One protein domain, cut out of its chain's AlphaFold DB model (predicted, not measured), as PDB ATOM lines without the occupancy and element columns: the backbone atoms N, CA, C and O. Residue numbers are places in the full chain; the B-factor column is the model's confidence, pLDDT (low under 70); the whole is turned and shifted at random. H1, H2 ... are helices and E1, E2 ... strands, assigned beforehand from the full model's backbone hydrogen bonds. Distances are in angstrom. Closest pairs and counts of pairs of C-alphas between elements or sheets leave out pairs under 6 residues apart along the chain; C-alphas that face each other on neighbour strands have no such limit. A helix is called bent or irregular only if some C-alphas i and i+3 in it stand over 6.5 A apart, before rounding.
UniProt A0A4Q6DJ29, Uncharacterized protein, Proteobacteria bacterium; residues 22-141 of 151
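AT A GLANCE: This is residues 22 to 141 of the 151 residues of an uncharacterized protein of Proteobacteria bacterium (UniProt A0A4Q6DJ29). A twisted sheet of four strands has H1 and H3 packed over one face, with no named helix on the other; short H2 folds back beside H1, and H3 is sharply kinked. The printed part has 120 residues, with three named helices and four named strands in the order H1 H2 H3 E1 E2 E3 E4; the class is mixed, helices and strands, the strands form an antiparallel meander in the order E1 E2 E3 E4, and H1 on one face of this sheet makes two layers, a sheet with helices on one face. The whole is compact, with a radius of gyration of the C-alphas of 13.8 A and spans of 41 by 32 by 24 A.

HOW THE PARTS SIT: The meander, each strand the antiparallel neighbour of the one before, runs E1, residues 89 to 92, E2, 97 to 104, E3, 115 to 123, and E4, 134 to 140. Backbone pairs within hydrogen-bond range are N 91 and O 99 at 2.8 A, N 100 and O 120 at 2.8 A, and N 119 and O 136 at 2.8 A. H1, residues 22 to 41, is on the sheet at a height of 9.3 A, over E2 and E3. H3, residues 53 to 78, is on the same face at a height of 7.5 A; it kinks by 98 degrees near residue 60 and is irregular, with C-alphas 59 and 62 9.1 A apart. The closest C-alphas of H3 and E4 are those of Cys 56 and Tyr 134, 5.8 A apart. H1 touches H3 with residues 39 to 41 alone, closest at the C-alphas of Tyr 40 and Ser 73, 4.7 A. H2, residues 44 to 50, forms a helical hairpin with H1, closest at the C-alphas of Ala 38 and Leu 47, 5.5 A. Every O i to N i+4 pair is within hydrogen-bond range in H1 and H2, and 19 of 22 are in H3.

IN THESE COORDINATES: H1 begins at C-alpha 22 (-51.799, 30.660, -61.387) and spans 28.6 A, H3 26.6 A, E3 25.0 A and E2 21.7 A. E4 ends at C-alpha 140 (-58.454, 22.736, -33.015).

THE WHOLE: The C-alphas farthest apart, those of Asp 111 and Lys 127, are 42.1 A apart. The printed part has no cut and no long link. Confidence is under 70 at 27 residues, among them 80 to 87 and 106 to 114.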
ATOM      1  N   LYS A  22     -51.560  32.112 -61.325       71.00
ATOM      2  CA  LYS A  22     -51.799  30.660 -61.387       71.00
ATOM      3  C   LYS A  22     -50.496  29.863 -61.344       71.00
ATOM      4  O   LYS A  22     -50.407  28.862 -60.635       71.00
ATOM      5  N   GLN A  23     -49.479  30.310 -62.079       76.31
ATOM      6  CA  GLN A  23     -48.169  29.663 -62.091       76.31
ATOM      7  C   GLN A  23     -47.468  29.757 -60.727       76.31
ATOM      8  O   GLN A  23     -46.863  28.783 -60.280       76.31
ATOM      9  N   LYS A  24     -47.588  30.898 -60.038       79.00
ATOM     10  CA  LYS A  24     -47.054  31.096 -58.687       79.00
ATOM     11  C   LYS A  24     -47.694  30.141 -57.679       79.00
ATOM     12  O   LYS A  24     -46.969  29.442 -56.977       79.00
ATOM     13  N   VAL A  25     -49.026  30.072 -57.649       80.06
ATOM     14  CA  VAL A  25     -49.758  29.174 -56.739       80.06
ATOM     15  C   VAL A  25     -49.392  27.715 -57.007       80.06
ATOM     16  O   VAL A  25     -49.159  26.961 -56.066       80.06
ATOM     17  N   LYS A  26     -49.251  27.319 -58.279       83.12
ATOM     18  CA  LYS A  26     -48.783  25.975 -58.643       83.12
ATOM     19  C   LYS A  26     -47.389  25.680 -58.075       83.12
ATOM     20  O   LYS A  26     -47.202  24.648 -57.443       83.12
ATOM     21  N   SER A  27     -46.440  26.603 -58.233       86.06
ATOM     22  CA  SER A  27     -45.087  26.451 -57.679       86.06
ATOM     23  C   SER A  27     -45.084  26.337 -56.152       86.06
ATOM     24  O   SER A  27     -44.325  25.546 -55.601       86.06
ATOM     25  N   GLN A  28     -45.915  27.121 -55.463       88.38
ATOM     26  CA  GLN A  28     -46.053  27.052 -54.005       88.38
ATOM     27  C   GLN A  28     -46.659  25.711 -53.575       88.38
ATOM     28  O   GLN A  28     -46.181  25.098 -52.624       88.38
ATOM     29  N   LEU A  29     -47.651  25.208 -54.313       88.31
ATOM     30  CA  LEU A  29     -48.247  23.897 -54.071       88.31
ATOM     31  C   LEU A  29     -47.233  22.756 -54.246       88.31
ATOM     32  O   LEU A  29     -47.226  21.828 -53.441       88.31
ATOM     33  N   ASP A  30     -46.350  22.835 -55.242       89.94
ATOM     34  CA  ASP A  30     -45.302  21.831 -55.467       89.94
ATOM     35  C   ASP A  30     -44.267  21.811 -54.322       89.94
ATOM     36  O   ASP A  30     -43.864  20.740 -53.850       89.94
ATOM     37  N   ILE A  31     -43.886  22.984 -53.805       91.62
ATOM     38  CA  ILE A  31     -43.027  23.094 -52.612       91.62
ATOM     39  C   ILE A  31     -43.751  22.543 -51.383       91.62
ATOM     40  O   ILE A  31     -43.182  21.756 -50.632       91.62
ATOM     41  N   ALA A  32     -45.018  22.911 -51.191       92.38
ATOM     42  CA  ALA A  32     -45.812  22.476 -50.052       92.38
ATOM     43  C   ALA A  32     -45.993  20.949 -50.018       92.38
ATOM     44  O   ALA A  32     -45.863  20.334 -48.962       92.38
ATOM     45  N   ARG A  33     -46.187  20.313 -51.179       91.06
ATOM     46  CA  ARG A  33     -46.174  18.847 -51.309       91.06
ATOM     47  C   ARG A  33     -44.817  18.249 -50.960       91.06
ATOM     48  O   ARG A  33     -44.751  17.269 -50.233       91.06
ATOM     49  N   SER A  34     -43.731  18.871 -51.411       93.00
ATOM     50  CA  SER A  34     -42.380  18.412 -51.073       93.00
ATOM     51  C   SER A  34     -42.104  18.481 -49.567       93.00
ATOM     52  O   SER A  34     -41.422  17.607 -49.032       93.00
ATOM     53  N   VAL A  35     -42.637  19.501 -48.885       94.38
ATOM     54  CA  VAL A  35     -42.587  19.627 -47.422       94.38
ATOM     55  C   VAL A  35     -43.443  18.545 -46.768       94.38
ATOM     56  O   VAL A  35     -42.947  17.873 -45.870       94.38
ATOM     57  N   TYR A  36     -44.676  18.325 -47.240       92.31
ATOM     58  CA  TYR A  36     -45.539  17.239 -46.762       92.31
ATOM     59  C   TYR A  36     -44.836  15.880 -46.852       92.31
ATOM     60  O   TYR A  36     -44.787  15.151 -45.867       92.31
ATOM     61  N   ASP A  37     -44.216  15.567 -47.991       92.12
ATOM     62  CA  ASP A  37     -43.483  14.315 -48.192       92.12
ATOM     63  C   ASP A  37     -42.272  14.201 -47.259       92.12
ATOM     64  O   ASP A  37     -42.016  13.135 -46.696       92.12
ATOM     65  N   ALA A  38     -41.530  15.298 -47.064       94.62
ATOM     66  CA  ALA A  38     -40.408  15.331 -46.130       94.62
ATOM     67  C   ALA A  38     -40.874  15.090 -44.685       94.62
ATOM     68  O   ALA A  38     -40.250  14.318 -43.960       94.62
ATOM     69  N   VAL A  39     -42.002  15.677 -44.277       94.00
ATOM     70  CA  VAL A  39     -42.627  15.443 -42.967       94.00
ATOM     71  C   VAL A  39     -43.129  14.002 -42.851       94.00
ATOM     72  O   VAL A  39     -42.816  13.323 -41.872       94.00
ATOM     73  N   TYR A  40     -43.822  13.480 -43.866       91.50
ATOM     74  CA  TYR A  40     -44.280  12.091 -43.915       91.50
ATOM     75  C   TYR A  40     -43.118  11.104 -43.758       91.50
ATOM     76  O   TYR A  40     -43.228  10.139 -43.008       91.50
ATOM     77  N   GLN A  41     -41.975  11.349 -44.398       93.19
ATOM     78  CA  GLN A  41     -40.772  10.513 -44.274       93.19
ATOM     79  C   GLN A  41     -39.929  10.837 -43.032       93.19
ATOM     80  O   GLN A  41     -39.064  10.046 -42.659       93.19
ATOM     81  N   PHE A  42     -40.234  11.935 -42.341       94.56
ATOM     82  CA  PHE A  42     -39.403  12.521 -41.293       94.56
ATOM     83  C   PHE A  42     -37.958  12.793 -41.770       94.56
ATOM     84  O   PHE A  42     -36.989  12.666 -41.020       94.56
ATOM     85  N   ASP A  43     -37.813  13.182 -43.040       96.62
ATOM     86  CA  ASP A  43     -36.552  13.591 -43.657       96.62
ATOM     87  C   ASP A  43     -36.230  15.039 -43.266       96.62
ATOM     88  O   ASP A  43     -36.595  16.009 -43.934       96.62
ATOM     89  N   THR A  44     -35.542  15.183 -42.134       95.31
ATOM     90  CA  THR A  44     -35.185  16.497 -41.580       95.31
ATOM     91  C   THR A  44     -34.232  17.290 -42.476       95.31
ATOM     92  O   THR A  44     -34.298  18.516 -42.488       95.31
ATOM     93  N   VAL A  45     -33.382  16.620 -43.264       96.62
ATOM     94  CA  VAL A  45     -32.424  17.283 -44.162       96.62
ATOM     95  C   VAL A  45     -33.172  17.944 -45.314       96.62
ATOM     96  O   VAL A  45     -32.968  19.130 -45.587       96.62
ATOM     97  N   LYS A  46     -34.084  17.204 -45.953       96.19
ATOM     98  CA  LYS A  46     -34.952  17.747 -47.001       96.19
ATOM     99  C   LYS A  46     -35.899  18.807 -46.447       96.19
ATOM    100  O   LYS A  46     -36.093  19.840 -47.079       96.19
ATOM    101  N   LEU A  47     -36.437  18.614 -45.245       95.00
ATOM    102  CA  LEU A  47     -37.300  19.608 -44.615       95.00
ATOM    103  C   LEU A  47     -36.568  20.946 -44.405       95.00
ATOM    104  O   LEU A  47     -37.093  21.993 -44.779       95.00
ATOM    105  N   TYR A  48     -35.331  20.930 -43.896       94.75
ATOM    106  CA  TYR A  48     -34.527  22.145 -43.715       94.75
ATOM    107  C   TYR A  48     -34.171  22.854 -45.026       94.75
ATOM    108  O   TYR A  48     -33.974  24.071 -45.038       94.75
ATOM    109  N   SER A  49     -34.067  22.124 -46.139       94.06
ATOM    110  CA  SER A  49     -33.804  22.746 -47.438       94.06
ATOM    111  C   SER A  49     -35.048  23.421 -48.024       94.06
ATOM    112  O   SER A  49     -34.903  24.407 -48.748       94.06
ATOM    113  N   LEU A  50     -36.247  22.956 -47.658       94.50
ATOM    114  CA  LEU A  50     -37.531  23.425 -48.184       94.50
ATOM    115  C   LEU A  50     -38.168  24.576 -47.392       94.50
ATOM    116  O   LEU A  50     -39.047  25.254 -47.928       94.50
ATOM    117  N   VAL A  51     -37.749  24.816 -46.147       93.25
ATOM    118  CA  VAL A  51     -38.291  25.890 -45.295       93.25
ATOM    119  C   VAL A  51     -37.239  26.946 -44.955       93.25
ATOM    120  O   VAL A  51     -36.031  26.692 -45.000       93.25
ATOM    121  N   ASP A  52     -37.689  28.143 -44.596       92.56
ATOM    122  CA  ASP A  52     -36.855  29.152 -43.945       92.56
ATOM    123  C   ASP A  52     -36.582  28.739 -42.491       92.56
ATOM    124  O   ASP A  52     -37.306  29.079 -41.556       92.56
ATOM    125  N   THR A  53     -35.528  27.945 -42.293       91.44
ATOM    126  CA  THR A  53     -35.139  27.459 -40.965       91.44
ATOM    127  C   THR A  53     -34.741  28.580 -40.020       91.44
ATOM    128  O   THR A  53     -34.964  28.443 -38.822       91.44
ATOM    129  N   ALA A  54     -34.200  29.695 -40.520       91.38
ATOM    130  CA  ALA A  54     -33.880  30.838 -39.675       91.38
ATOM    131  C   ALA A  54     -35.160  31.424 -39.070       91.38
ATOM    132  O   ALA A  54     -35.225  31.643 -37.858       91.38
ATOM    133  N   HIS A  55     -36.200  31.591 -39.891       90.06
ATOM    134  CA  HIS A  55     -37.500  32.035 -39.410       90.06
ATOM    135  C   HIS A  55     -38.146  31.007 -38.468       90.06
ATOM    136  O   HIS A  55     -38.428  31.327 -37.313       90.06
ATOM    137  N   CYS A  56     -38.301  29.750 -38.895       89.69
ATOM    138  CA  CYS A  56     -38.921  28.705 -38.073       89.69
ATOM    139  C   CYS A  56     -38.221  28.509 -36.716       89.69
ATOM    140  O   CYS A  56     -38.884  28.385 -35.685       89.69
ATOM    141  N   PHE A  57     -36.883  28.498 -36.685       94.25
ATOM    142  CA  PHE A  57     -36.133  28.305 -35.441       94.25
ATOM    143  C   PHE A  57     -36.218  29.514 -34.512       94.25
ATOM    144  O   PHE A  57     -36.083  29.341 -33.305       94.25
ATOM    145  N   SER A  58     -36.470  30.717 -35.038       93.19
ATOM    146  CA  SER A  58     -36.689  31.901 -34.200       93.19
ATOM    147  C   SER A  58     -38.031  31.882 -33.462       93.19
ATOM    148  O   SER A  58     -38.129  32.475 -32.392       93.19
ATOM    149  N   ILE A  59     -39.039  31.177 -33.993       88.31
ATOM    150  CA  ILE A  59     -40.362  31.054 -33.365       88.31
ATOM    151  C   ILE A  59     -40.379  29.920 -32.331       88.31
ATOM    152  O   ILE A  59     -40.776  30.135 -31.190       88.31
ATOM    153  N   TYR A  60     -39.951  28.714 -32.721       85.06
ATOM    154  CA  TYR A  60     -40.140  27.499 -31.908       85.06
ATOM    155  C   TYR A  60     -38.843  26.942 -31.300       85.06
ATOM    156  O   TYR A  60     -38.880  25.981 -30.532       85.06
ATOM    157  N   GLY A  61     -37.678  27.478 -31.679       92.50
ATOM    158  CA  GLY A  61     -36.403  26.784 -31.510       92.50
ATOM    159  C   GLY A  61     -36.270  25.576 -32.449       92.50
ATOM    160  O   GLY A  61     -37.240  25.090 -33.036       92.50
ATOM    161  N   ARG A  62     -35.045  25.061 -32.605       94.00
ATOM    162  CA  ARG A  62     -34.786  23.889 -33.462       94.00
ATOM    163  C   ARG A  62     -35.538  22.645 -32.978       94.00
ATOM    164  O   ARG A  62     -36.141  21.943 -33.787       94.00
ATOM    165  N   ASP A  63     -35.510  22.389 -31.673       94.00
ATOM    166  CA  ASP A  63     -36.144  21.204 -31.088       94.00
ATOM    167  C   ASP A  63     -37.670  21.294 -31.146       94.00
ATOM    168  O   ASP A  63     -38.322  20.301 -31.466       94.00
ATOM    169  N   GLY A  64     -38.243  22.484 -30.933       91.12
ATOM    170  CA  GLY A  64     -39.680  22.716 -31.100       91.12
ATOM    171  C   GLY A  64     -40.133  22.512 -32.546       91.12
ATOM    172  O   GLY A  64     -41.123  21.825 -32.788       91.12
ATOM    173  N   PHE A  65     -39.361  23.002 -33.520       92.38
ATOM    174  CA  PHE A  65     -39.628  22.748 -34.938       92.38
ATOM    175  C   PHE A  65     -39.620  21.246 -35.276       92.38
ATOM    176  O   PHE A  65     -40.529  20.742 -35.937       92.38
ATOM    177  N   LEU A  66     -38.614  20.506 -34.795       94.81
ATOM    178  CA  LEU A  66     -38.536  19.057 -34.999       94.81
ATOM    179  C   LEU A  66     -39.647  18.294 -34.273       94.81
ATOM    180  O   LEU A  66     -40.112  17.275 -34.785       94.81
ATOM    181  N   HIS A  67     -40.075  18.774 -33.107       92.69
ATOM    182  CA  HIS A  67     -41.204  18.211 -32.378       92.69
ATOM    183  C   HIS A  67     -42.501  18.334 -33.188       92.69
ATOM    184  O   HIS A  67     -43.178  17.324 -33.380       92.69
ATOM    185  N   GLN A  68     -42.786  19.513 -33.755       91.12
ATOM    186  CA  GLN A  68     -43.936  19.717 -34.645       91.12
ATOM    187  C   GLN A  68     -43.874  18.794 -35.870       91.12
ATOM    188  O   GLN A  68     -44.838  18.099 -36.187       91.12
ATOM    189  N   ALA A  69     -42.715  18.712 -36.534       93.25
ATOM    190  CA  ALA A  69     -42.536  17.825 -37.684       93.25
ATOM    191  C   ALA A  69     -42.747  16.344 -37.322       93.25
ATOM    192  O   ALA A  69     -43.304  15.584 -38.113       93.25
ATOM    193  N   ARG A  70     -42.324  15.925 -36.122       93.19
ATOM    194  CA  ARG A  70     -42.492  14.546 -35.649       93.19
ATOM    195  C   ARG A  70     -43.957  14.242 -35.383       93.19
ATOM    196  O   ARG A  70     -44.450  13.229 -35.872       93.19
ATOM    197  N   LEU A  71     -44.641  15.139 -34.677       89.19
ATOM    198  CA  LEU A  71     -46.063  15.008 -34.389       89.19
ATOM    199  C   LEU A  71     -46.872  14.910 -35.693       89.19
ATOM    200  O   LEU A  71     -47.668  13.991 -35.861       89.19
ATOM    201  N   ALA A  72     -46.591  15.776 -36.669       89.75
ATOM    202  CA  ALA A  72     -47.212  15.714 -37.992       89.75
ATOM    203  C   ALA A  72     -46.966  14.356 -38.672       89.75
ATOM    204  O   ALA A  72     -47.904  13.711 -39.137       89.75
ATOM    205  N   SER A  73     -45.708  13.901 -38.695       91.12
ATOM    206  CA  SER A  73     -45.302  12.633 -39.314       91.12
ATOM    207  C   SER A  73     -46.052  11.433 -38.733       91.12
ATOM    208  O   SER A  73     -46.566  10.591 -39.473       91.12
ATOM    209  N   GLU A  74     -46.145  11.366 -37.404       88.88
ATOM    210  CA  GLU A  74     -46.828  10.287 -36.692       88.88
ATOM    211  C   GLU A  74     -48.314  10.224 -37.048       88.88
ATOM    212  O   GLU A  74     -48.837   9.136 -37.302       88.88
ATOM    213  N   HIS A  75     -48.984  11.375 -37.108       84.56
ATOM    214  CA  HIS A  75     -50.398  11.445 -37.455       84.56
ATOM    215  C   HIS A  75     -50.651  11.099 -38.926       84.56
ATOM    216  O   HIS A  75     -51.505  10.261 -39.219       84.56
ATOM    217  N   ILE A  76     -49.863  11.656 -39.851       85.94
ATOM    218  CA  ILE A  76     -50.004  11.368 -41.284       85.94
ATOM    219  C   ILE A  76     -49.846   9.865 -41.555       85.94
ATOM    220  O   ILE A  76     -50.656   9.263 -42.259       85.94
ATOM    221  N   ARG A  77     -48.822   9.222 -40.973       84.81
ATOM    222  CA  ARG A  77     -48.569   7.784 -41.176       84.81
ATOM    223  C   ARG A  77     -49.690   6.898 -40.641       84.81
ATOM    224  O   ARG A  77     -49.992   5.874 -41.252       84.81
ATOM    225  N   LYS A  78     -50.303   7.273 -39.514       79.62
ATOM    226  CA  LYS A  78     -51.385   6.497 -38.887       79.62
ATOM    227  C   LYS A  78     -52.661   6.472 -39.730       79.62
ATOM    228  O   LYS A  78     -53.365   5.467 -39.704       79.62
ATOM    229  N   CYS A  79     -52.928   7.509 -40.520       72.81
ATOM    230  CA  CYS A  79     -54.198   7.650 -41.242       72.81
ATOM    231  C   CYS A  79     -54.212   7.128 -42.679       72.81
ATOM    232  O   CYS A  79     -55.180   7.344 -43.394       72.81
ATOM    233  N   LYS A  80     -53.188   6.350 -43.055       56.38
ATOM    234  CA  LYS A  80     -53.090   5.589 -44.311       56.38
ATOM    235  C   LYS A  80     -53.309   6.417 -45.588       56.38
ATOM    236  O   LYS A  80     -54.334   6.298 -46.247       56.38
ATOM    237  N   GLY A  81     -52.239   7.070 -46.036       59.62
ATOM    238  CA  GLY A  81     -52.003   7.305 -47.465       59.62
ATOM    239  C   GLY A  81     -51.746   8.760 -47.860       59.62
ATOM    240  O   GLY A  81     -51.987   9.669 -47.070       59.62
ATOM    241  N   PRO A  82     -51.185   8.988 -49.061       55.44
ATOM    242  CA  PRO A  82     -50.889  10.324 -49.569       55.44
ATOM    243  C   PRO A  82     -52.174  11.147 -49.712       55.44
ATOM    244  O   PRO A  82     -53.207  10.621 -50.114       55.44
ATOM    245  N   LEU A  83     -52.082  12.436 -49.387       61.28
ATOM    246  CA  LEU A  83     -53.216  13.356 -49.324       61.28
ATOM    247  C   LEU A  83     -53.952  13.449 -50.672       61.28
ATOM    248  O   LEU A  83     -53.316  13.693 -51.706       61.28
ATOM    249  N   GLU A  84     -55.279  13.300 -50.675       60.84
ATOM    250  CA  GLU A  84     -56.062  13.546 -51.884       60.84
ATOM    251  C   GLU A  84     -56.077  15.056 -52.209       60.84
ATOM    252  O   GLU A  84     -56.143  15.920 -51.334       60.84
ATOM    253  N   GLN A  85     -55.972  15.423 -53.495       56.31
ATOM    254  CA  GLN A  85     -55.816  16.833 -53.898       56.31
ATOM    255  C   GLN A  85     -57.010  17.728 -53.533       56.31
ATOM    256  O   GLN A  85     -56.844  18.936 -53.376       56.31
ATOM    257  N   ASN A  86     -58.201  17.143 -53.436       53.38
ATOM    258  CA  ASN A  86     -59.469  17.775 -53.060       53.38
ATOM    259  C   ASN A  86     -59.504  18.254 -51.594       53.38
ATOM    260  O   ASN A  86     -60.344  19.087 -51.258       53.38
ATOM    261  N   GLU A  87     -58.593  17.787 -50.739       67.06
ATOM    262  CA  GLU A  87     -58.557  18.142 -49.314       67.06
ATOM    263  C   GLU A  87     -57.641  19.339 -49.013       67.06
ATOM    264  O   GLU A  87     -57.764  19.970 -47.960       67.06
ATOM    265  N   ILE A  88     -56.753  19.698 -49.947       79.31
ATOM    266  CA  ILE A  88     -55.805  20.802 -49.775       79.31
ATOM    267  C   ILE A  88     -56.546  22.139 -49.861       79.31
ATOM    268  O   ILE A  88     -57.128  22.486 -50.890       79.31
ATOM    269  N   ARG A  89     -56.466  22.941 -48.796       83.88
ATOM    270  CA  ARG A  89     -57.048  24.291 -48.769       83.88
ATOM    271  C   ARG A  89     -55.964  25.331 -48.998       83.88
ATOM    272  O   ARG A  89     -54.909  25.280 -48.378       83.88
ATOM    273  N   ILE A  90     -56.236  26.304 -49.861       81.94
ATOM    274  CA  ILE A  90     -55.344  27.444 -50.092       81.94
ATOM    275  C   ILE A  90     -56.035  28.683 -49.536       81.94
ATOM    276  O   ILE A  90     -57.038  29.138 -50.084       81.94
ATOM    277  N   LEU A  91     -55.508  29.216 -48.436       82.25
ATOM    278  CA  LEU A  91     -55.970  30.461 -47.835       82.25
ATOM    279  C   LEU A  91     -54.980  31.568 -48.168       82.25
ATOM    280  O   LEU A  91     -53.812  31.509 -47.792       82.25
ATOM    281  N   ARG A  92     -55.447  32.605 -48.856       75.06
ATOM    282  CA  ARG A  92     -54.675  33.838 -49.013       75.06
ATOM    283  C   ARG A  92     -54.920  34.692 -47.777       75.06
ATOM    284  O   ARG A  92     -56.073  34.999 -47.476       75.06
ATOM    285  N   GLY A  93     -53.859  34.999 -47.038       60.28
ATOM    286  CA  GLY A  93     -53.925  35.979 -45.958       60.28
ATOM    287  C   GLY A  93     -54.020  37.395 -46.529       60.28
ATOM    288  O   GLY A  93     -54.228  37.570 -47.730       60.28
ATOM    289  N   GLY A  94     -53.835  38.417 -45.686       57.94
ATOM    290  CA  GLY A  94     -53.660  39.795 -46.172       57.94
ATOM    291  C   GLY A  94     -52.531  39.900 -47.210       57.94
ATOM    292  O   GLY A  94     -51.789  38.935 -47.393       57.94
ATOM    293  N   ASP A  95     -52.397  41.071 -47.842       60.16
ATOM    294  CA  ASP A  95     -51.730  41.385 -49.129       60.16
ATOM    295  C   ASP A  95     -50.426  40.654 -49.529       60.16
ATOM    296  O   ASP A  95     -50.039  40.712 -50.696       60.16
ATOM    297  N   PHE A  96     -49.740  39.944 -48.628       71.94
ATOM    298  CA  PHE A  96     -48.467  39.293 -48.910       71.94
ATOM    299  C   PHE A  96     -48.275  37.876 -48.342       71.94
ATOM    300  O   PHE A  96     -47.126  37.462 -48.162       71.94
ATOM    301  N   THR A  97     -49.334  37.114 -48.049       83.31
ATOM    302  CA  THR A  97     -49.179  35.726 -47.560       83.31
ATOM    303  C   THR A  97     -50.119  34.729 -48.230       83.31
ATOM    304  O   THR A  97     -51.301  34.997 -48.437       83.31
ATOM    305  N   THR A  98     -49.594  33.541 -48.532       87.75
ATOM    306  CA  THR A  98     -50.376  32.394 -49.011       87.75
ATOM    307  C   THR A  98     -50.125  31.205 -48.094       87.75
ATOM    308  O   THR A  98     -48.986  30.780 -47.946       87.75
ATOM    309  N   ASN A  99     -51.183  30.648 -47.511       90.31
ATOM    310  CA  ASN A  99     -51.140  29.459 -46.668       90.31
ATOM    311  C   ASN A  99     -51.739  28.273 -47.419       90.31
ATOM    312  O   ASN A  99     -52.873  28.336 -47.896       90.31
ATOM    313  N   ILE A 100     -50.984  27.185 -47.503       90.25
ATOM    314  CA  ILE A 100     -51.443  25.903 -48.032       90.25
ATOM    315  C   ILE A 100     -51.635  24.966 -46.848       90.25
ATOM    316  O   ILE A 100     -50.714  24.751 -46.062       90.25
ATOM    317  N   ILE A 101     -52.847  24.446 -46.709       90.31
ATOM    318  CA  ILE A 101     -53.297  23.691 -45.548       90.31
ATOM    319  C   ILE A 101     -53.586  22.259 -45.972       90.31
ATOM    320  O   ILE A 101     -54.388  22.020 -46.875       90.31
ATOM    321  N   PHE A 102     -52.942  21.330 -45.279       88.38
ATOM    322  CA  PHE A 102     -53.121  19.894 -45.413       88.38
ATOM    323  C   PHE A 102     -53.867  19.408 -44.169       88.38
ATOM    324  O   PHE A 102     -53.289  19.441 -43.078       88.38
ATOM    325  N   PRO A 103     -55.138  18.995 -44.293       85.00
ATOM    326  CA  PRO A 103     -55.843  18.352 -43.199       85.00
ATOM    327  C   PRO A 103     -55.094  17.098 -42.757       85.00
ATOM    328  O   PRO A 103     -54.666  16.287 -43.576       85.00
ATOM    329  N   ILE A 104     -54.922  16.953 -41.452       83.44
ATOM    330  CA  ILE A 104     -54.360  15.767 -40.824       83.44
ATOM    331  C   ILE A 104     -55.424  15.224 -39.878       83.44
ATOM    332  O   ILE A 104     -56.095  15.954 -39.150       83.44
ATOM    333  N   CYS A 105     -55.596  13.913 -39.886       74.62
ATOM    334  CA  CYS A 105     -56.501  13.274 -38.953       74.62
ATOM    335  C   CYS A 105     -56.090  13.544 -37.483       74.62
ATOM    336  O   CYS A 105     -54.914  13.421 -37.103       74.62
ATOM    337  N   PRO A 106     -57.052  13.854 -36.607       68.25
ATOM    338  CA  PRO A 106     -56.832  13.700 -35.181       68.25
ATOM    339  C   PRO A 106     -56.705  12.201 -34.860       68.25
ATOM    340  O   PRO A 106     -57.426  11.374 -35.411       68.25
ATOM    341  N   THR A 107     -55.772  11.822 -33.986       62.19
ATOM    342  CA  THR A 107     -55.712  10.445 -33.468       62.19
ATOM    343  C   THR A 107     -56.551  10.326 -32.205       62.19
ATOM    344  O   THR A 107     -56.559  11.256 -31.402       62.19
ATOM    345  N   GLU A 108     -57.116   9.143 -31.961       54.97
ATOM    346  CA  GLU A 108     -57.899   8.797 -30.758       54.97
ATOM    347  C   GLU A 108     -57.171   9.066 -29.423       54.97
ATOM    348  O   GLU A 108     -57.807   9.169 -28.385       54.97
ATOM    349  N   TYR A 109     -55.842   9.217 -29.438       53.88
ATOM    350  CA  TYR A 109     -55.011   9.449 -28.251       53.88
ATOM    351  C   TYR A 109     -54.955  10.907 -27.776       53.88
ATOM    352  O   TYR A 109     -54.334  11.180 -26.749       53.88
ATOM    353  N   ILE A 110     -55.556  11.853 -28.506       56.47
ATOM    354  CA  ILE A 110     -55.682  13.236 -28.039       56.47
ATOM    355  C   ILE A 110     -57.157  13.515 -27.763       56.47
ATOM    356  O   ILE A 110     -57.895  13.944 -28.649       56.47
ATOM    357  N   ASP A 111     -57.574  13.289 -26.516       54.50
ATOM    358  CA  ASP A 111     -58.929  13.601 -26.067       54.50
ATOM    359  C   ASP A 111     -59.283  15.062 -26.408       54.50
ATOM    360  O   ASP A 111     -58.583  16.007 -26.015       54.50
ATOM    361  N   ASN A 112     -60.415  15.250 -27.094       60.66
ATOM    362  CA  ASN A 112     -61.000  16.547 -27.469       60.66
ATOM    363  C   ASN A 112     -60.274  17.336 -28.585       60.66
ATOM    364  O   ASN A 112     -60.247  18.567 -28.523       60.66
ATOM    365  N   VAL A 113     -59.678  16.677 -29.589       65.50
ATOM    366  CA  VAL A 113     -59.243  17.341 -30.841       65.50
ATOM    367  C   VAL A 113     -60.216  17.024 -31.969       65.50
ATOM    368  O   VAL A 113     -60.342  15.870 -32.365       65.50
ATOM    369  N   ASP A 114     -60.847  18.054 -32.533       64.81
ATOM    370  CA  ASP A 114     -61.802  17.882 -33.638       64.81
ATOM    371  C   ASP A 114     -61.126  17.925 -35.006       64.81
ATOM    372  O   ASP A 114     -61.594  17.311 -35.962       64.81
ATOM    373  N   SER A 115     -60.029  18.677 -35.129       75.38
ATOM    374  CA  SER A 115     -59.250  18.724 -36.364       75.38
ATOM    375  C   SER A 115     -57.801  19.092 -36.097       75.38
ATOM    376  O   SER A 115     -57.486  19.834 -35.165       75.38
ATOM    377  N   MET A 116     -56.927  18.570 -36.947       84.06
ATOM    378  CA  MET A 116     -55.519  18.910 -36.984       84.06
ATOM    379  C   MET A 116     -55.177  19.310 -38.416       84.06
ATOM    380  O   MET A 116     -55.632  18.692 -39.371       84.06
ATOM    381  N   ASN A 117     -54.401  20.369 -38.587       87.50
ATOM    382  CA  ASN A 117     -54.025  20.874 -39.896       87.50
ATOM    383  C   ASN A 117     -52.530  21.142 -39.916       87.50
ATOM    384  O   ASN A 117     -51.997  21.778 -39.013       87.50
ATOM    385  N   MET A 118     -51.862  20.720 -40.980       90.81
ATOM    386  CA  MET A 118     -50.525  21.199 -41.285       90.81
ATOM    387  C   MET A 118     -50.620  22.414 -42.191       90.81
ATOM    388  O   MET A 118     -51.205  22.355 -43.273       90.81
ATOM    389  N   ILE A 119     -50.027  23.514 -41.746       92.31
ATOM    390  CA  ILE A 119     -50.048  24.797 -42.433       92.31
ATOM    391  C   ILE A 119     -48.652  25.074 -42.973       92.31
ATOM    392  O   ILE A 119     -47.673  25.072 -42.232       92.31
ATOM    393  N   ILE A 120     -48.575  25.346 -44.270       93.25
ATOM    394  CA  ILE A 120     -47.354  25.774 -44.942       93.25
ATOM    395  C   ILE A 120     -47.582  27.181 -45.470       93.25
ATOM    396  O   ILE A 120     -48.390  27.389 -46.377       93.25
ATOM    397  N   GLY A 121     -46.873  28.144 -44.891       90.81
ATOM    398  CA  GLY A 121     -46.998  29.549 -45.251       90.81
ATOM    399  C   GLY A 121     -45.931  30.003 -46.231       90.81
ATOM    400  O   GLY A 121     -44.759  29.646 -46.119       90.81
ATOM    401  N   PHE A 122     -46.328  30.850 -47.172       89.62
ATOM    402  CA  PHE A 122     -45.461  31.517 -48.135       89.62
ATOM    403  C   PHE A 122     -45.598  33.028 -47.978       89.62
ATOM    404  O   PHE A 122     -46.704  33.566 -47.991       89.62
ATOM    405  N   ALA A 123     -44.461  33.708 -47.868       85.25
ATOM    406  CA  ALA A 123     -44.378  35.160 -47.855       85.25
ATOM    407  C   ALA A 123     -44.165  35.679 -49.283       85.25
ATOM    408  O   ALA A 123     -43.108  35.492 -49.885       85.25
ATOM    409  N   ASP A 124     -45.167  36.361 -49.829       69.75
ATOM    410  CA  ASP A 124     -45.196  36.815 -51.222       69.75
ATOM    411  C   ASP A 124     -44.250  37.989 -51.508       69.75
ATOM    412  O   ASP A 124     -43.943  38.268 -52.669       69.75
ATOM    413  N   PHE A 125     -43.766  38.648 -50.454       67.19
ATOM    414  CA  PHE A 125     -42.779  39.726 -50.508       67.19
ATOM    415  C   PHE A 125     -41.328  39.220 -50.580       67.19
ATOM    416  O   PHE A 125     -40.417  40.001 -50.867       67.19
ATOM    417  N   GLN A 126     -41.076  37.931 -50.328       60.91
ATOM    418  CA  GLN A 126     -39.722  37.391 -50.386       60.91
ATOM    419  C   GLN A 126     -39.289  37.094 -51.830       60.91
ATOM    420  O   GLN A 126     -39.996  36.460 -52.613       60.91
ATOM    421  N   LYS A 127     -38.066  37.517 -52.183       55.41
ATOM    422  CA  LYS A 127     -37.448  37.217 -53.489       55.41
ATOM    423  C   LYS A 127     -37.195  35.720 -53.684       55.41
ATOM    424  O   LYS A 127     -37.168  35.254 -54.822       55.41
ATOM    425  N   ASN A 128     -37.002  34.972 -52.596       54.34
ATOM    426  CA  ASN A 128     -36.727  33.546 -52.663       54.34
ATOM    427  C   ASN A 128     -38.026  32.731 -52.697       54.34
ATOM    428  O   ASN A 128     -38.550  32.314 -51.672       54.34
ATOM    429  N   LYS A 129     -38.524  32.483 -53.908       64.69
ATOM    430  CA  LYS A 129     -39.759  31.720 -54.155       64.69
ATOM    431  C   LYS A 129     -39.596  30.200 -54.019       64.69
ATOM    432  O   LYS A 129     -40.544  29.478 -54.297       64.69
ATOM    433  N   SER A 130     -38.403  29.712 -53.661       72.81
ATOM    434  CA  SER A 130     -38.085  28.274 -53.631       72.81
ATOM    435  C   SER A 130     -38.314  27.603 -52.274       72.81
ATOM    436  O   SER A 130     -38.141  26.391 -52.166       72.81
ATOM    437  N   LYS A 131     -38.705  28.371 -51.249       86.81
ATOM    438  CA  LYS A 131     -38.904  27.872 -49.885       86.81
ATOM    439  C   LYS A 131     -40.229  28.333 -49.297       86.81
ATOM    440  O   LYS A 131     -40.709  29.423 -49.611       86.81
ATOM    441  N   ALA A 132     -40.787  27.512 -48.417       90.31
ATOM    442  CA  ALA A 132     -41.851  27.938 -47.522       90.31
ATOM    443  C   ALA A 132     -41.278  28.869 -46.446       90.31
ATOM    444  O   ALA A 132     -40.190  28.634 -45.921       90.31
ATOM    445  N   PHE A 133     -42.022  29.920 -46.121       89.00
ATOM    446  CA  PHE A 133     -41.664  30.859 -45.065       89.00
ATOM    447  C   PHE A 133     -41.802  30.218 -43.682       89.00
ATOM    448  O   PHE A 133     -40.931  30.399 -42.840       89.00
ATOM    449  N   TYR A 134     -42.852  29.419 -43.468       88.38
ATOM    450  CA  TYR A 134     -42.994  28.616 -42.257       88.38
ATOM    451  C   TYR A 134     -43.760  27.313 -42.502       88.38
ATOM    452  O   TYR A 134     -44.460  27.152 -43.505       88.38
ATOM    453  N   PHE A 135     -43.625  26.403 -41.541       89.75
ATOM    454  CA  PHE A 135     -44.424  25.193 -41.375       89.75
ATOM    455  C   PHE A 135     -44.916  25.158 -39.925       89.75
ATOM    456  O   PHE A 135     -44.116  25.394 -39.018       89.75
ATOM    457  N   ASP A 136     -46.201  24.874 -39.720       89.44
ATOM    458  CA  ASP A 136     -46.795  24.730 -38.390       89.44
ATOM    459  C   ASP A 136     -47.924  23.688 -38.368       89.44
ATOM    460  O   ASP A 136     -48.431  23.264 -39.412       89.44
ATOM    461  N   LEU A 137     -48.323  23.300 -37.160       86.88
ATOM    462  CA  LEU A 137     -49.471  22.454 -36.876       86.88
ATOM    463  C   LEU A 137     -50.531  23.236 -36.101       86.88
ATOM    464  O   LEU A 137     -50.307  23.645 -34.964       86.88
ATOM    465  N   ASP A 138     -51.712  23.373 -36.692       85.12
ATOM    466  CA  ASP A 138     -52.891  23.922 -36.029       85.12
ATOM    467  C   ASP A 138     -53.767  22.782 -35.497       85.12
ATOM    468  O   ASP A 138     -54.168  21.886 -36.241       85.12
ATOM    469  N   VAL A 139     -54.033  22.798 -34.191       76.56
ATOM    470  CA  VAL A 139     -54.798  21.770 -33.477       76.56
ATOM    471  C   VAL A 139     -56.033  22.428 -32.879       76.56
ATOM    472  O   VAL A 139     -55.954  23.132 -31.870       76.56
ATOM    473  N   PHE A 140     -57.194  22.169 -33.474       73.06
ATOM    474  CA  PHE A 140     -58.454  22.736 -33.015       73.06
ATOM    475  C   PHE A 140     -59.138  21.823 -31.992       73.06
ATOM    476  O   PHE A 140     -59.347  20.633 -32.239       73.06
ATOM    477  N   LYS A 141     -59.523  22.412 -30.854       64.69
ATOM    478  CA  LYS A 141     -60.285  21.759 -29.780       64.69
ATOM    479  C   LYS A 141     -61.578  22.533 -29.518       64.69
ATOM    480  O   LYS A 141     -61.520  23.651 -28.995       64.69
TER     481      LYS A 141